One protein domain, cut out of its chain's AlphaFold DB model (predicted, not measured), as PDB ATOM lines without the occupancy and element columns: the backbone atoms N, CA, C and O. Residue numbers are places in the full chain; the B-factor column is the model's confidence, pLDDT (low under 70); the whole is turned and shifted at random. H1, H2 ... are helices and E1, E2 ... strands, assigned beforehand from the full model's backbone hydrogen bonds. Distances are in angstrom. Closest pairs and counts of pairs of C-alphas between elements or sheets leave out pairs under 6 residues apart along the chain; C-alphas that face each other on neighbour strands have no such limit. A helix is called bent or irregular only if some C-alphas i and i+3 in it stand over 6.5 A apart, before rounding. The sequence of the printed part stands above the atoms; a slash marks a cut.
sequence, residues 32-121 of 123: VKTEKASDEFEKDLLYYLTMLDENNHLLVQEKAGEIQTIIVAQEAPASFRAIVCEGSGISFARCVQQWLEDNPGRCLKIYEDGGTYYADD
ATOM      1  N   VAL A  32     234.411 117.730  36.349       57.78
ATOM      2  CA  VAL A  32     234.262 116.463  37.070       57.78
ATOM      3  C   VAL A  32     235.140 116.505  38.318       57.78
ATOM      4  O   VAL A  32     236.365 116.604  38.250       57.78
ATOM      5  N   LYS A  33     234.490 116.441  39.481       47.91
ATOM      6  CA  LYS A  33     235.139 116.196  40.772       47.91
ATOM      7  C   LYS A  33     235.369 114.695  40.940       47.91
ATOM      8  O   LYS A  33     234.401 113.944  40.821       47.91
ATOM      9  N   THR A  34     236.575 114.296  41.340       52.84
ATOM     10  CA  THR A  34     236.792 112.988  41.975       52.84
ATOM     11  C   THR A  34     237.382 113.160  43.375       52.84
ATOM     12  O   THR A  34     238.019 114.172  43.678       52.84
ATOM     13  N   GLU A  35     237.092 112.205  44.259       55.00
ATOM     14  CA  GLU A  35     237.491 112.228  45.669       55.00
ATOM     15  C   GLU A  35     238.868 111.557  45.887       55.00
ATOM     16  O   GLU A  35     239.596 111.280  44.933       55.00
ATOM     17  N   LYS A  36     239.308 111.411  47.144       48.06
ATOM     18  CA  LYS A  36     240.742 111.359  47.473       48.06
ATOM     19  C   LYS A  36     241.294 109.958  47.786       48.06
ATOM     20  O   LYS A  36     241.288 109.539  48.943       48.06
ATOM     21  N   ALA A  37     241.925 109.323  46.796       48.19
ATOM     22  CA  ALA A  37     242.924 108.263  46.989       48.19
ATOM     23  C   ALA A  37     243.960 108.234  45.841       48.19
ATOM     24  O   ALA A  37     243.600 108.449  44.686       48.19
ATOM     25  N   SER A  38     245.230 107.918  46.142       59.22
ATOM     26  CA  SER A  38     246.321 107.777  45.150       59.22
ATOM     27  C   SER A  38     245.952 106.810  44.027       59.22
ATOM     28  O   SER A  38     246.033 107.114  42.839       59.22
ATOM     29  N   ASP A  39     245.467 105.642  44.435       67.19
ATOM     30  CA  ASP A  39     245.125 104.542  43.554       67.19
ATOM     31  C   ASP A  39     243.880 104.851  42.715       67.19
ATOM     32  O   ASP A  39     243.645 104.167  41.724       67.19
ATOM     33  N   GLU A  40     243.058 105.826  43.102       81.94
ATOM     34  CA  GLU A  40     241.911 106.284  42.309       81.94
ATOM     35  C   GLU A  40     242.369 107.355  41.317       81.94
ATOM     36  O   GLU A  40     242.167 107.164  40.120       81.94
ATOM     37  N   PHE A  41     243.156 108.346  41.756       85.62
ATOM     38  CA  PHE A  41     243.767 109.337  40.863       85.62
ATOM     39  C   PHE A  41     244.568 108.704  39.710       85.62
ATOM     40  O   PHE A  41     244.388 109.105  38.560       85.62
ATOM     41  N   GLU A  42     245.400 107.685  39.976       89.00
ATOM     42  CA  GLU A  42     246.115 106.958  38.913       89.00
ATOM     43  C   GLU A  42     245.154 106.395  37.850       89.00
ATOM     44  O   GLU A  42     245.441 106.474  36.655       89.00
ATOM     45  N   LYS A  43     244.014 105.827  38.267       89.50
ATOM     46  CA  LYS A  43     243.029 105.202  37.368       89.50
ATOM     47  C   LYS A  43     242.195 106.244  36.627       89.50
ATOM     48  O   LYS A  43     241.972 106.087  35.429       89.50
ATOM     49  N   ASP A  44     241.762 107.291  37.319       89.12
ATOM     50  CA  ASP A  44     240.942 108.357  36.753       89.12
ATOM     51  C   ASP A  44     241.731 109.160  35.729       89.12
ATOM     52  O   ASP A  44     241.255 109.363  34.615       89.12
ATOM     53  N   LEU A  45     242.971 109.550  36.051       91.56
ATOM     54  CA  LEU A  45     243.844 110.208  35.087       91.56
ATOM     55  C   LEU A  45     244.045 109.318  33.856       91.56
ATOM     56  O   LEU A  45     243.841 109.788  32.744       91.56
ATOM     57  N   LEU A  46     244.344 108.023  34.024       92.31
ATOM     58  CA  LEU A  46     244.445 107.096  32.890       92.31
ATOM     59  C   LEU A  46     243.158 107.029  32.051       92.31
ATOM     60  O   LEU A  46     243.246 106.987  30.826       92.31
ATOM     61  N   TYR A  47     241.982 107.071  32.678       90.75
ATOM     62  CA  TYR A  47     240.703 107.143  31.974       90.75
ATOM     63  C   TYR A  47     240.562 108.450  31.173       90.75
ATOM     64  O   TYR A  47     240.273 108.392  29.976       90.75
ATOM     65  N   TYR A  48     240.858 109.614  31.764       90.31
ATOM     66  CA  TYR A  48     240.842 110.895  31.046       90.31
ATOM     67  C   TYR A  48     241.848 110.948  29.890       90.31
ATOM     68  O   TYR A  48     241.511 111.470  28.831       90.31
ATOM     69  N   LEU A  49     243.038 110.355  30.040       91.06
ATOM     70  CA  LEU A  49     244.018 110.263  28.952       91.06
ATOM     71  C   LEU A  49     243.472 109.455  27.762       91.06
ATOM     72  O   LEU A  49     243.663 109.862  26.623       91.06
ATOM     73  N   THR A  50     242.706 108.380  27.992       90.00
ATOM     74  CA  THR A  50     242.047 107.631  26.894       90.00
ATOM     75  C   THR A  50     240.907 108.380  26.191       90.00
ATOM     76  O   THR A  50     240.411 107.899  25.172       90.00
ATOM     77  N   MET A  51     240.488 109.533  26.718       86.19
ATOM     78  CA  MET A  51     239.486 110.425  26.119       86.19
ATOM     79  C   MET A  51     240.101 111.711  25.545       86.19
ATOM     80  O   MET A  51     239.361 112.575  25.076       86.19
ATOM     81  N   LEU A  52     241.428 111.855  25.598       87.00
ATOM     82  CA  LEU A  52     242.135 112.996  25.029       87.00
ATOM     83  C   LEU A  52     242.304 112.814  23.515       87.00
ATOM     84  O   LEU A  52     242.567 111.711  23.037       87.00
ATOM     85  N   ASP A  53     242.165 113.905  22.766       83.50
ATOM     86  CA  ASP A  53     242.433 113.963  21.329       83.50
ATOM     87  C   ASP A  53     243.306 115.183  20.997       83.50
ATOM     88  O   ASP A  53     243.516 116.056  21.841       83.50
ATOM     89  N   GLU A  54     243.799 115.261  19.758       81.50
ATOM     90  CA  GLU A  54     244.693 116.326  19.269       81.50
ATOM     91  C   GLU A  54     244.139 117.762  19.442       81.50
ATOM     92  O   GLU A  54     244.897 118.727  19.365       81.50
ATOM     93  N   ASN A  55     242.829 117.918  19.678       84.19
ATOM     94  CA  ASN A  55     242.130 119.194  19.839       84.19
ATOM     95  C   ASN A  55     241.796 119.513  21.307       84.19
ATOM     96  O   ASN A  55     241.162 120.539  21.568       84.19
ATOM     97  N   ASN A  56     242.177 118.664  22.268       87.00
ATOM     98  CA  ASN A  56     241.797 118.785  23.675       87.00
ATOM     99  C   ASN A  56     242.990 118.603  24.623       87.00
ATOM    100  O   ASN A  56     243.889 117.798  24.405       87.00
ATOM    101  N   HIS A  57     242.973 119.349  25.724       90.25
ATOM    102  CA  HIS A  57     243.938 119.268  26.814       90.25
ATOM    103  C   HIS A  57     243.214 118.998  28.135       90.25
ATOM    104  O   HIS A  57     242.053 119.375  28.314       90.25
ATOM    105  N   LEU A  58     243.915 118.396  29.090       91.75
ATOM    106  CA  LEU A  58     243.409 118.140  30.432       91.75
ATOM    107  C   LEU A  58     244.061 119.118  31.414       91.75
ATOM    108  O   LEU A  58     245.271 119.074  31.618       91.75
ATOM    109  N   LEU A  59     243.273 119.995  32.033       91.56
ATOM    110  CA  LEU A  59     243.725 120.777  33.184       91.56
ATOM    111  C   LEU A  59     243.497 119.962  34.457       91.56
ATOM    112  O   LEU A  59     242.366 119.558  34.733       91.56
ATOM    113  N   VAL A  60     244.559 119.748  35.229       92.19
ATOM    114  CA  VAL A  60     244.536 119.042  36.518       92.19
ATOM    115  C   VAL A  60     245.056 119.983  37.606       92.19
ATOM    116  O   VAL A  60     246.099 120.602  37.423       92.19
ATOM    117  N   GLN A  61     244.349 120.123  38.729       90.12
ATOM    118  CA  GLN A  61     244.734 121.015  39.837       90.12
ATOM    119  C   GLN A  61     244.355 120.409  41.193       90.12
ATOM    120  O   GLN A  61     243.219 119.963  41.348       90.12
ATOM    121  N   GLU A  62     245.230 120.472  42.209       85.56
ATOM    122  CA  GLU A  62     244.772 120.282  43.597       85.56
ATOM    123  C   GLU A  62     244.155 121.587  44.121       85.56
ATOM    124  O   GLU A  62     244.772 122.654  44.081       85.56
ATOM    125  N   LYS A  63     242.928 121.514  44.639       82.19
ATOM    126  CA  LYS A  63     242.177 122.661  45.147       82.19
ATOM    127  C   LYS A  63     241.410 122.273  46.403       82.19
ATOM    128  O   LYS A  63     240.566 121.386  46.382       82.19
ATOM    129  N   ALA A  64     241.716 122.947  47.512       82.31
ATOM    130  CA  ALA A  64     241.149 122.664  48.838       82.31
ATOM    131  C   ALA A  64     241.303 121.198  49.315       82.31
ATOM    132  O   ALA A  64     240.565 120.756  50.191       82.31
ATOM    133  N   GLY A  65     242.275 120.458  48.770       76.31
ATOM    134  CA  GLY A  65     242.497 119.048  49.083       76.31
ATOM    135  C   GLY A  65     241.764 118.056  48.172       76.31
ATOM    136  O   GLY A  65     241.937 116.858  48.365       76.31
ATOM    137  N   GLU A  66     240.988 118.507  47.190       81.06
ATOM    138  CA  GLU A  66     240.446 117.671  46.111       81.06
ATOM    139  C   GLU A  66     241.309 117.833  44.852       81.06
ATOM    140  O   GLU A  66     241.843 118.920  44.623       81.06
ATOM    141  N   ILE A  67     241.401 116.810  43.998       81.44
ATOM    142  CA  ILE A  67     241.956 116.980  42.648       81.44
ATOM    143  C   ILE A  67     240.800 117.272  41.688       81.44
ATOM    144  O   ILE A  67     239.825 116.525  41.615       81.44
ATOM    145  N   GLN A  68     240.900 118.387  40.967       85.50
ATOM    146  CA  GLN A  68     239.947 118.792  39.938       85.50
ATOM    147  C   GLN A  68     240.537 118.513  38.559       85.50
ATOM    148  O   GLN A  68     241.666 118.918  38.280       85.50
ATOM    149  N   THR A  69     239.747 117.869  37.700       87.06
ATOM    150  CA  THR A  69     240.148 117.481  36.345       87.06
ATOM    151  C   THR A  69     239.139 118.032  35.342       87.06
ATOM    152  O   THR A  69     237.938 117.793  35.459       87.06
ATOM    153  N   ILE A  70     239.612 118.818  34.373       86.25
ATOM    154  CA  ILE A  70     238.767 119.559  33.428       86.25
ATOM    155  C   ILE A  70     239.331 119.408  32.014       86.25
ATOM    156  O   ILE A  70     240.448 119.844  31.742       86.25
ATOM    157  N   ILE A  71     238.540 118.854  31.093       86.12
ATOM    158  CA  ILE A  71     238.871 118.871  29.662       86.12
ATOM    159  C   ILE A  71     238.622 120.285  29.116       86.12
ATOM    160  O   ILE A  71     237.563 120.879  29.342       86.12
ATOM    161  N   VAL A  72     239.598 120.832  28.396       87.00
ATOM    162  CA  VAL A  72     239.514 122.120  27.698       87.00
ATOM    163  C   VAL A  72     239.974 121.967  26.253       87.00
ATOM    164  O   VAL A  72     240.899 121.213  25.969       87.00
ATOM    165  N   ALA A  73     239.365 122.715  25.335       83.88
ATOM    166  CA  ALA A  73     239.827 122.752  23.950       83.88
ATOM    167  C   ALA A  73     241.259 123.314  23.861       83.88
ATOM    168  O   ALA A  73     241.650 124.190  24.640       83.88
ATOM    169  N   GLN A  74     242.023 122.839  22.881       79.06
ATOM    170  CA  GLN A  74     243.349 123.344  22.551       79.06
ATOM    171  C   GLN A  74     243.253 124.799  22.076       79.06
ATOM    172  O   GLN A  74     242.865 125.095  20.945       79.06
ATOM    173  N   GLU A  75     243.640 125.729  22.947       71.06
ATOM    174  CA  GLU A  75     244.015 127.076  22.523       71.06
ATOM    175  C   GLU A  75     245.377 127.042  21.804       71.06
ATOM    176  O   GLU A  75     246.146 126.088  21.955       71.06
ATOM    177  N   ALA A  76     245.658 128.069  20.993       62.59
ATOM    178  CA  ALA A  76     246.823 128.119  20.105       62.59
ATOM    179  C   ALA A  76     248.140 127.760  20.832       62.59
ATOM    180  O   ALA A  76     248.317 128.155  21.988       62.59
ATOM    181  N   PRO A  77     249.064 127.024  20.179       59.62
ATOM    182  CA  PRO A  77     250.175 126.361  20.855       59.62
ATOM    183  C   PRO A  77     251.017 127.338  21.679       59.62
ATOM    184  O   PRO A  77     251.526 128.332  21.156       59.62
ATOM    185  N   ALA A  78     251.168 127.023  22.970       55.94
ATOM    186  CA  ALA A  78     251.987 127.795  23.895       55.94
ATOM    187  C   ALA A  78     253.425 127.889  23.362       55.94
ATOM    188  O   ALA A  78     254.026 126.886  22.970       55.94
ATOM    189  N   SER A  79     253.956 129.112  23.296       57.91
ATOM    190  CA  SER A  79     255.252 129.403  22.666       57.91
ATOM    191  C   SER A  79     256.455 128.987  23.515       57.91
ATOM    192  O   SER A  79     257.576 128.942  23.010       57.91
ATOM    193  N   PHE A  80     256.209 128.647  24.777       59.50
ATOM    194  CA  PHE A  80     257.110 127.942  25.675       59.50
ATOM    195  C   PHE A  80     256.306 126.810  26.322       59.50
ATOM    196  O   PHE A  80     255.118 126.986  26.578       59.50
ATOM    197  N   ARG A  81     256.945 125.659  26.550       70.12
ATOM    198  CA  ARG A  81     256.371 124.528  27.289       70.12
ATOM    199  C   ARG A  81     257.319 124.171  28.429       70.12
ATOM    200  O   ARG A  81     258.489 123.875  28.172       70.12
ATOM    201  N   ALA A  82     256.846 124.212  29.666       85.25
ATOM    202  CA  ALA A  82     257.584 123.844  30.866       85.25
ATOM    203  C   ALA A  82     257.230 122.399  31.244       85.25
ATOM    204  O   ALA A  82     256.510 122.133  32.202       85.25
ATOM    205  N   ILE A  83     257.710 121.450  30.433       91.62
ATOM    206  CA  ILE A  83     257.383 120.032  30.601       91.62
ATOM    207  C   ILE A  83     258.021 119.484  31.878       91.62
ATOM    208  O   ILE A  83     259.244 119.405  31.992       91.62
ATOM    209  N   VAL A  84     257.167 119.074  32.816       95.44
ATOM    210  CA  VAL A  84     257.559 118.478  34.102       95.44
ATOM    211  C   VAL A  84     257.335 116.967  34.145       95.44
ATOM    212  O   VAL A  84     258.021 116.278  34.896       95.44
ATOM    213  N   CYS A  85     256.439 116.438  33.301       96.31
ATOM    214  CA  CYS A  85     256.239 115.003  33.101       96.31
ATOM    215  C   CYS A  85     256.078 114.667  31.615       96.31
ATOM    216  O   CYS A  85     255.374 115.364  30.888       96.31
ATOM    217  N   GLU A  86     256.671 113.556  31.186       96.06
ATOM    218  CA  GLU A  86     256.574 112.996  29.834       96.06
ATOM    219  C   GLU A  86     256.409 111.473  29.934       96.06
ATOM    220  O   GLU A  86     256.963 110.837  30.835       96.06
ATOM    221  N   GLY A  87     255.644 110.874  29.018       95.00
ATOM    222  CA  GLY A  87     255.567 109.425  28.847       95.00
ATOM    223  C   GLY A  87     254.138 108.916  28.694       95.00
ATOM    224  O   GLY A  87     253.293 109.536  28.058       95.00
ATOM    225  N   SER A  88     253.857 107.744  29.259       93.00
ATOM    226  CA  SER A  88     252.516 107.157  29.246       93.00
ATOM    227  C   SER A  88     252.292 106.204  30.423       93.00
ATOM    228  O   SER A  88     253.208 105.899  31.201       93.00
ATOM    229  N   GLY A  89     251.045 105.750  30.575       92.88
ATOM    230  CA  GLY A  89     250.654 104.761  31.577       92.88
ATOM    231  C   GLY A  89     250.828 105.229  33.027       92.88
ATOM    232  O   GLY A  89     250.924 106.419  33.324       92.88
ATOM    233  N   ILE A  90     250.876 104.257  33.941       92.06
ATOM    234  CA  ILE A  90     250.988 104.475  35.396       92.06
ATOM    235  C   ILE A  90     252.222 105.322  35.755       92.06
ATOM    236  O   ILE A  90     252.166 106.149  36.658       92.06
ATOM    237  N   SER A  91     253.328 105.164  35.022       93.62
ATOM    238  CA  SER A  91     254.546 105.974  35.162       93.62
ATOM    239  C   SER A  91     254.298 107.472  34.974       93.62
ATOM    240  O   SER A  91     254.771 108.272  35.777       93.62
ATOM    241  N   PHE A  92     253.531 107.848  33.948       95.75
ATOM    242  CA  PHE A  92     253.160 109.242  33.712       95.75
ATOM    243  C   PHE A  92     252.181 109.737  34.783       95.75
ATOM    244  O   PHE A  92     252.407 110.790  35.375       95.75
ATOM    245  N   ALA A  93     251.155 108.942  35.109       94.19
ATOM    246  CA  ALA A  93     250.167 109.309  36.124       94.19
ATOM    247  C   ALA A  93     250.802 109.572  37.505       94.19
ATOM    248  O   ALA A  93     250.468 110.559  38.157       94.19
ATOM    249  N   ARG A  94     251.788 108.758  37.910       93.75
ATOM    250  CA  ARG A  94     252.569 108.967  39.143       93.75
ATOM    251  C   ARG A  94     253.410 110.232  39.128       93.75
ATOM    252  O   ARG A  94     253.513 110.884  40.160       93.75
ATOM    253  N   CYS A  95     253.997 110.585  37.986       96.00
ATOM    254  CA  CYS A  95     254.730 111.841  37.857       96.00
ATOM    255  C   CYS A  95     253.790 113.040  38.066       96.00
ATOM    256  O   CYS A  95     254.094 113.918  38.867       96.00
ATOM    257  N   VAL A  96     252.614 113.026  37.426       95.31
ATOM    258  CA  VAL A  96     251.586 114.068  37.592       95.31
ATOM    259  C   VAL A  96     251.108 114.146  39.048       95.31
ATOM    260  O   VAL A  96     251.005 115.244  39.588       95.31
ATOM    261  N   GLN A  97     250.872 113.004  39.711       92.88
ATOM    262  CA  GLN A  97     250.474 112.970  41.125       92.88
ATOM    263  C   GLN A  97     251.552 113.575  42.035       92.88
ATOM    264  O   GLN A  97     251.273 114.517  42.772       92.88
ATOM    265  N   GLN A  98     252.784 113.059  41.952       93.62
ATOM    266  CA  GLN A  98     253.917 113.506  42.764       93.62
ATOM    267  C   GLN A  98     254.161 115.007  42.579       93.62
ATOM    268  O   GLN A  98     254.346 115.730  43.553       93.62
ATOM    269  N   TRP A  99     254.090 115.494  41.338       94.69
ATOM    270  CA  TRP A  99     254.267 116.910  41.055       94.69
ATOM    271  C   TRP A  99     253.187 117.776  41.712       94.69
ATOM    272  O   TRP A  99     253.525 118.811  42.282       94.69
ATOM    273  N   LEU A 100     251.913 117.369  41.669       92.19
ATOM    274  CA  LEU A 100     250.812 118.096  42.320       92.19
ATOM    275  C   LEU A 100     250.956 118.099  43.850       92.19
ATOM    276  O   LEU A 100     250.716 119.130  44.474       92.19
ATOM    277  N   GLU A 101     251.394 116.983  44.442       90.50
ATOM    278  CA  GLU A 101     251.684 116.872  45.881       90.50
ATOM    279  C   GLU A 101     252.871 117.760  46.310       90.50
ATOM    280  O   GLU A 101     252.817 118.386  47.369       90.50
ATOM    281  N   ASP A 102     253.905 117.882  45.470       91.75
ATOM    282  CA  ASP A 102     255.050 118.783  45.684       91.75
ATOM    283  C   ASP A 102     254.725 120.268  45.386       91.75
ATOM    284  O   ASP A 102     255.424 121.166  45.863       91.75
ATOM    285  N   ASN A 103     253.666 120.550  44.613       91.38
ATOM    286  CA  ASN A 103     253.275 121.890  44.146       91.38
ATOM    287  C   ASN A 103     251.802 122.239  44.487       91.38
ATOM    288  O   ASN A 103     251.029 122.601  43.591       91.38
ATOM    289  N   PRO A 104     251.383 122.182  45.766       88.12
ATOM    290  CA  PRO A 104     249.980 122.328  46.153       88.12
ATOM    291  C   PRO A 104     249.374 123.660  45.689       88.12
ATOM    292  O   PRO A 104     249.924 124.741  45.913       88.12
ATOM    293  N   GLY A 105     248.209 123.581  45.042       86.62
ATOM    294  CA  GLY A 105     247.499 124.726  44.465       86.62
ATOM    295  C   GLY A 105     247.944 125.140  43.056       86.62
ATOM    296  O   GLY A 105     247.211 125.890  42.403       86.62
ATOM    297  N   ARG A 106     249.082 124.645  42.543       90.94
ATOM    298  CA  ARG A 106     249.400 124.760  41.110       90.94
ATOM    299  C   ARG A 106     248.539 123.799  40.288       90.94
ATOM    300  O   ARG A 106     247.887 122.897  40.815       90.94
ATOM    301  N   CYS A 107     248.527 124.027  38.983       91.50
ATOM    302  CA  CYS A 107     247.875 123.186  37.995       91.50
ATOM    303  C   CYS A 107     248.906 122.581  37.034       91.50
ATOM    304  O   CYS A 107     250.056 123.015  36.982       91.50
ATOM    305  N   LEU A 108     248.463 121.579  36.280       93.94
ATOM    306  CA  LEU A 108     249.155 121.004  35.136       93.94
ATOM    307  C   LEU A 108     248.220 120.985  33.935       93.94
ATOM    308  O   LEU A 108     247.022 120.723  34.063       93.94
ATOM    309  N   LYS A 109     248.792 121.228  32.763       93.44
ATOM    310  CA  LYS A 109     248.131 121.185  31.465       93.44
ATOM    311  C   LYS A 109     248.683 119.999  30.689       93.44
ATOM    312  O   LYS A 109     249.827 120.017  30.241       93.44
ATOM    313  N   ILE A 110     247.874 118.955  30.568       93.62
ATOM    314  CA  ILE A 110     248.268 117.703  29.931       93.62
ATOM    315  C   ILE A 110     247.762 117.661  28.491       93.62
ATOM    316  O   ILE A 110     246.596 117.963  28.232       93.62
ATOM    317  N   TYR A 111     248.634 117.272  27.567       91.69
ATOM    318  CA  TYR A 111     248.328 117.094  26.148       91.69
ATOM    319  C   TYR A 111     248.949 115.796  25.607       91.69
ATOM    320  O   TYR A 111     249.819 115.199  26.246       91.69
ATOM    321  N   GLU A 112     248.484 115.357  24.439       91.31
ATOM    322  CA  GLU A 112     249.025 114.224  23.678       91.31
ATOM    323  C   GLU A 112     249.786 114.745  22.449       91.31
ATOM    324  O   GLU A 112     249.394 115.748  21.853       91.31
ATOM    325  N   ASP A 113     250.920 114.120  22.126       88.25
ATOM    326  CA  ASP A 113     251.753 114.446  20.963       88.25
ATOM    327  C   ASP A 113     252.490 113.163  20.525       88.25
ATOM    328  O   ASP A 113     253.346 112.628  21.238       88.25
ATOM    329  N   GLY A 114     252.104 112.598  19.377       86.56
ATOM    330  CA  GLY A 114     252.796 111.463  18.748       86.56
ATOM    331  C   GLY A 114     252.742 110.126  19.509       86.56
ATOM    332  O   GLY A 114     253.668 109.323  19.396       86.56
ATOM    333  N   GLY A 115     251.687 109.870  20.281       87.06
ATOM    334  CA  GLY A 115     251.512 108.697  21.144       87.06
ATOM    335  C   GLY A 115     252.079 108.857  22.558       87.06
ATOM    336  O   GLY A 115     252.066 107.894  23.331       87.06
ATOM    337  N   THR A 116     252.584 110.046  22.900       91.94
ATOM    338  CA  THR A 116     253.177 110.370  24.204       91.94
ATOM    339  C   THR A 116     252.371 111.472  24.888       91.94
ATOM    340  O   THR A 116     251.955 112.431  24.242       91.94
ATOM    341  N   TYR A 117     252.154 111.346  26.196       94.12
ATOM    342  CA  TYR A 117     251.527 112.384  27.010       94.12
ATOM    343  C   TYR A 117     252.580 113.263  27.676       94.12
ATOM    344  O   TYR A 117     253.634 112.796  28.117       94.12
ATOM    345  N   TYR A 118     252.248 114.542  27.786       94.06
ATOM    346  CA  TYR A 118     253.105 115.595  28.307       94.06
ATOM    347  C   TYR A 118     252.325 116.420  29.321       94.06
ATOM    348  O   TYR A 118     251.201 116.811  29.025       94.06
ATOM    349  N   ALA A 119     252.908 116.705  30.485       94.75
ATOM    350  CA  ALA A 119     252.362 117.646  31.460       94.75
ATOM    351  C   ALA A 119     253.222 118.914  31.498       94.75
ATOM    352  O   ALA A 119     254.416 118.851  31.803       94.75
ATOM    353  N   ASP A 120     252.591 120.040  31.188       92.44
ATOM    354  CA  ASP A 120     253.149 121.391  31.189       92.44
ATOM    355  C   ASP A 120     252.691 122.136  32.457       92.44
ATOM    356  O   ASP A 120     251.540 121.966  32.872       92.44
ATOM    357  N   ASP A 121     253.559 122.941  33.077       91.44
ATOM    358  CA  ASP A 121     253.237 123.704  34.296       91.44
ATOM    359  C   ASP A 121     252.822 125.177  34.061       91.44
ATOM    360  O   ASP A 121     252.589 125.919  35.026       91.44
TER     361      ASP A 121
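Overview. This is residues 32 to 121 of the 123 residues of an uncharacterized protein of Cryomorphaceae bacterium (UniProt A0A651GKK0). One strongly twisted sheet of six strands curls round helix H2, and a second helix, H1, packs against H2 at a steep angle on the same face of the sheet. Neither named helix is on the other face, and the short strand E1 is only loosely joined at one edge. The printed part has 90 residues, with E1, H1, E2, E3, E4, H2, E5 and E6 in that order along the chain; the sheet's order is E1, E3, E2, E5, E6, E4, and neighbours from E3 to E4 are antiparallel. The class is mixed, helices and strands. The whole is compact and rounded, with a radius of gyration of the C-alphas of 12.0 A and spans of 31 by 23 by 22 A.

Along the chain. The longest strands by residues are E2, residues 56 to 63, 21.8 A from first to last C-alpha, and E3, residues 66 to 73, 22.7 A. E5, residues 107 to 113, is 19.5 A long, and E6, residues 116 to 120, is 13.0 A long. E4 is residues 83 to 87, 10.9 A, and E1 is residues 32 to 34, 6.5 A. H2, residues 89 to 102, measures 20.4 A, and H1, residues 38 to 49, measures 16.5 A; neither helix is bent. E1 begins at C-alpha 32, at (234.262, 116.463, 37.070). H2 begins at C-alpha 89, at (250.654, 104.761, 31.577). E6 ends at C-alpha 120, at (253.149, 121.391, 31.189).

Arrangement. In the sheet, E2 and E5 are antiparallel at 157 degrees, with N 58 and O 110 2.8 A apart, within hydrogen-bond range. On the other side of E2 is E3, antiparallel to it at 158 degrees; N 57 and O 72 are within range at 2.8 A, and E2 and E3 form a hairpin. E5 and E6 form another hairpin, antiparallel at 152 degrees, with N 109 and O 120 within range at 2.8 A. E6 and the edge strand E4 are antiparallel at 164 degrees, with N 119 and O 85 within range at 2.8 A. At the other edge, E1 and E3 meet only at a point, where C-alphas 33 and 68 face each other at 5.5 A. H2 is on the sheet, which curls round it; its closest C-alphas to E4 are those of Cys 95 and Cys 85, 5.9 A apart. To E2, its closest are those of Leu 100 and Glu 62, 6.5 A apart. H1 and H2 touch, opposite ways at a steep tilt of 61 degrees; their closest C-alphas are those of Glu 42 and Ala 93, 5.5 A apart. H1 is on the sheet at a height over the sheet of 6.7 A. It lies over none of the strands, but only just: dropped onto the local plane, 2 of its 12 C-alphas fall on E2. H1 and E3 are near each other, with 7 pairs of C-alphas within 10 A. E3 and E4 are apart. In H2 every O i to N i+4 pair is within hydrogen-bond range, and in H1 7 of 8 are.

Size, cuts and confidence. The two C-alphas farthest apart are those of Ala 37 and Ser 79, at 34.5 A. The printed part has no cut, and none of its links is long; H1 to E2, with 6 residues between them, and E3 to E4, with 9, are short, and the others are tight. The mean pLDDT of the printed part is 84.4. The model's confidence is under 70 at residues 32 to 39 and residues 76 to 80, and E1 has a mean of 53.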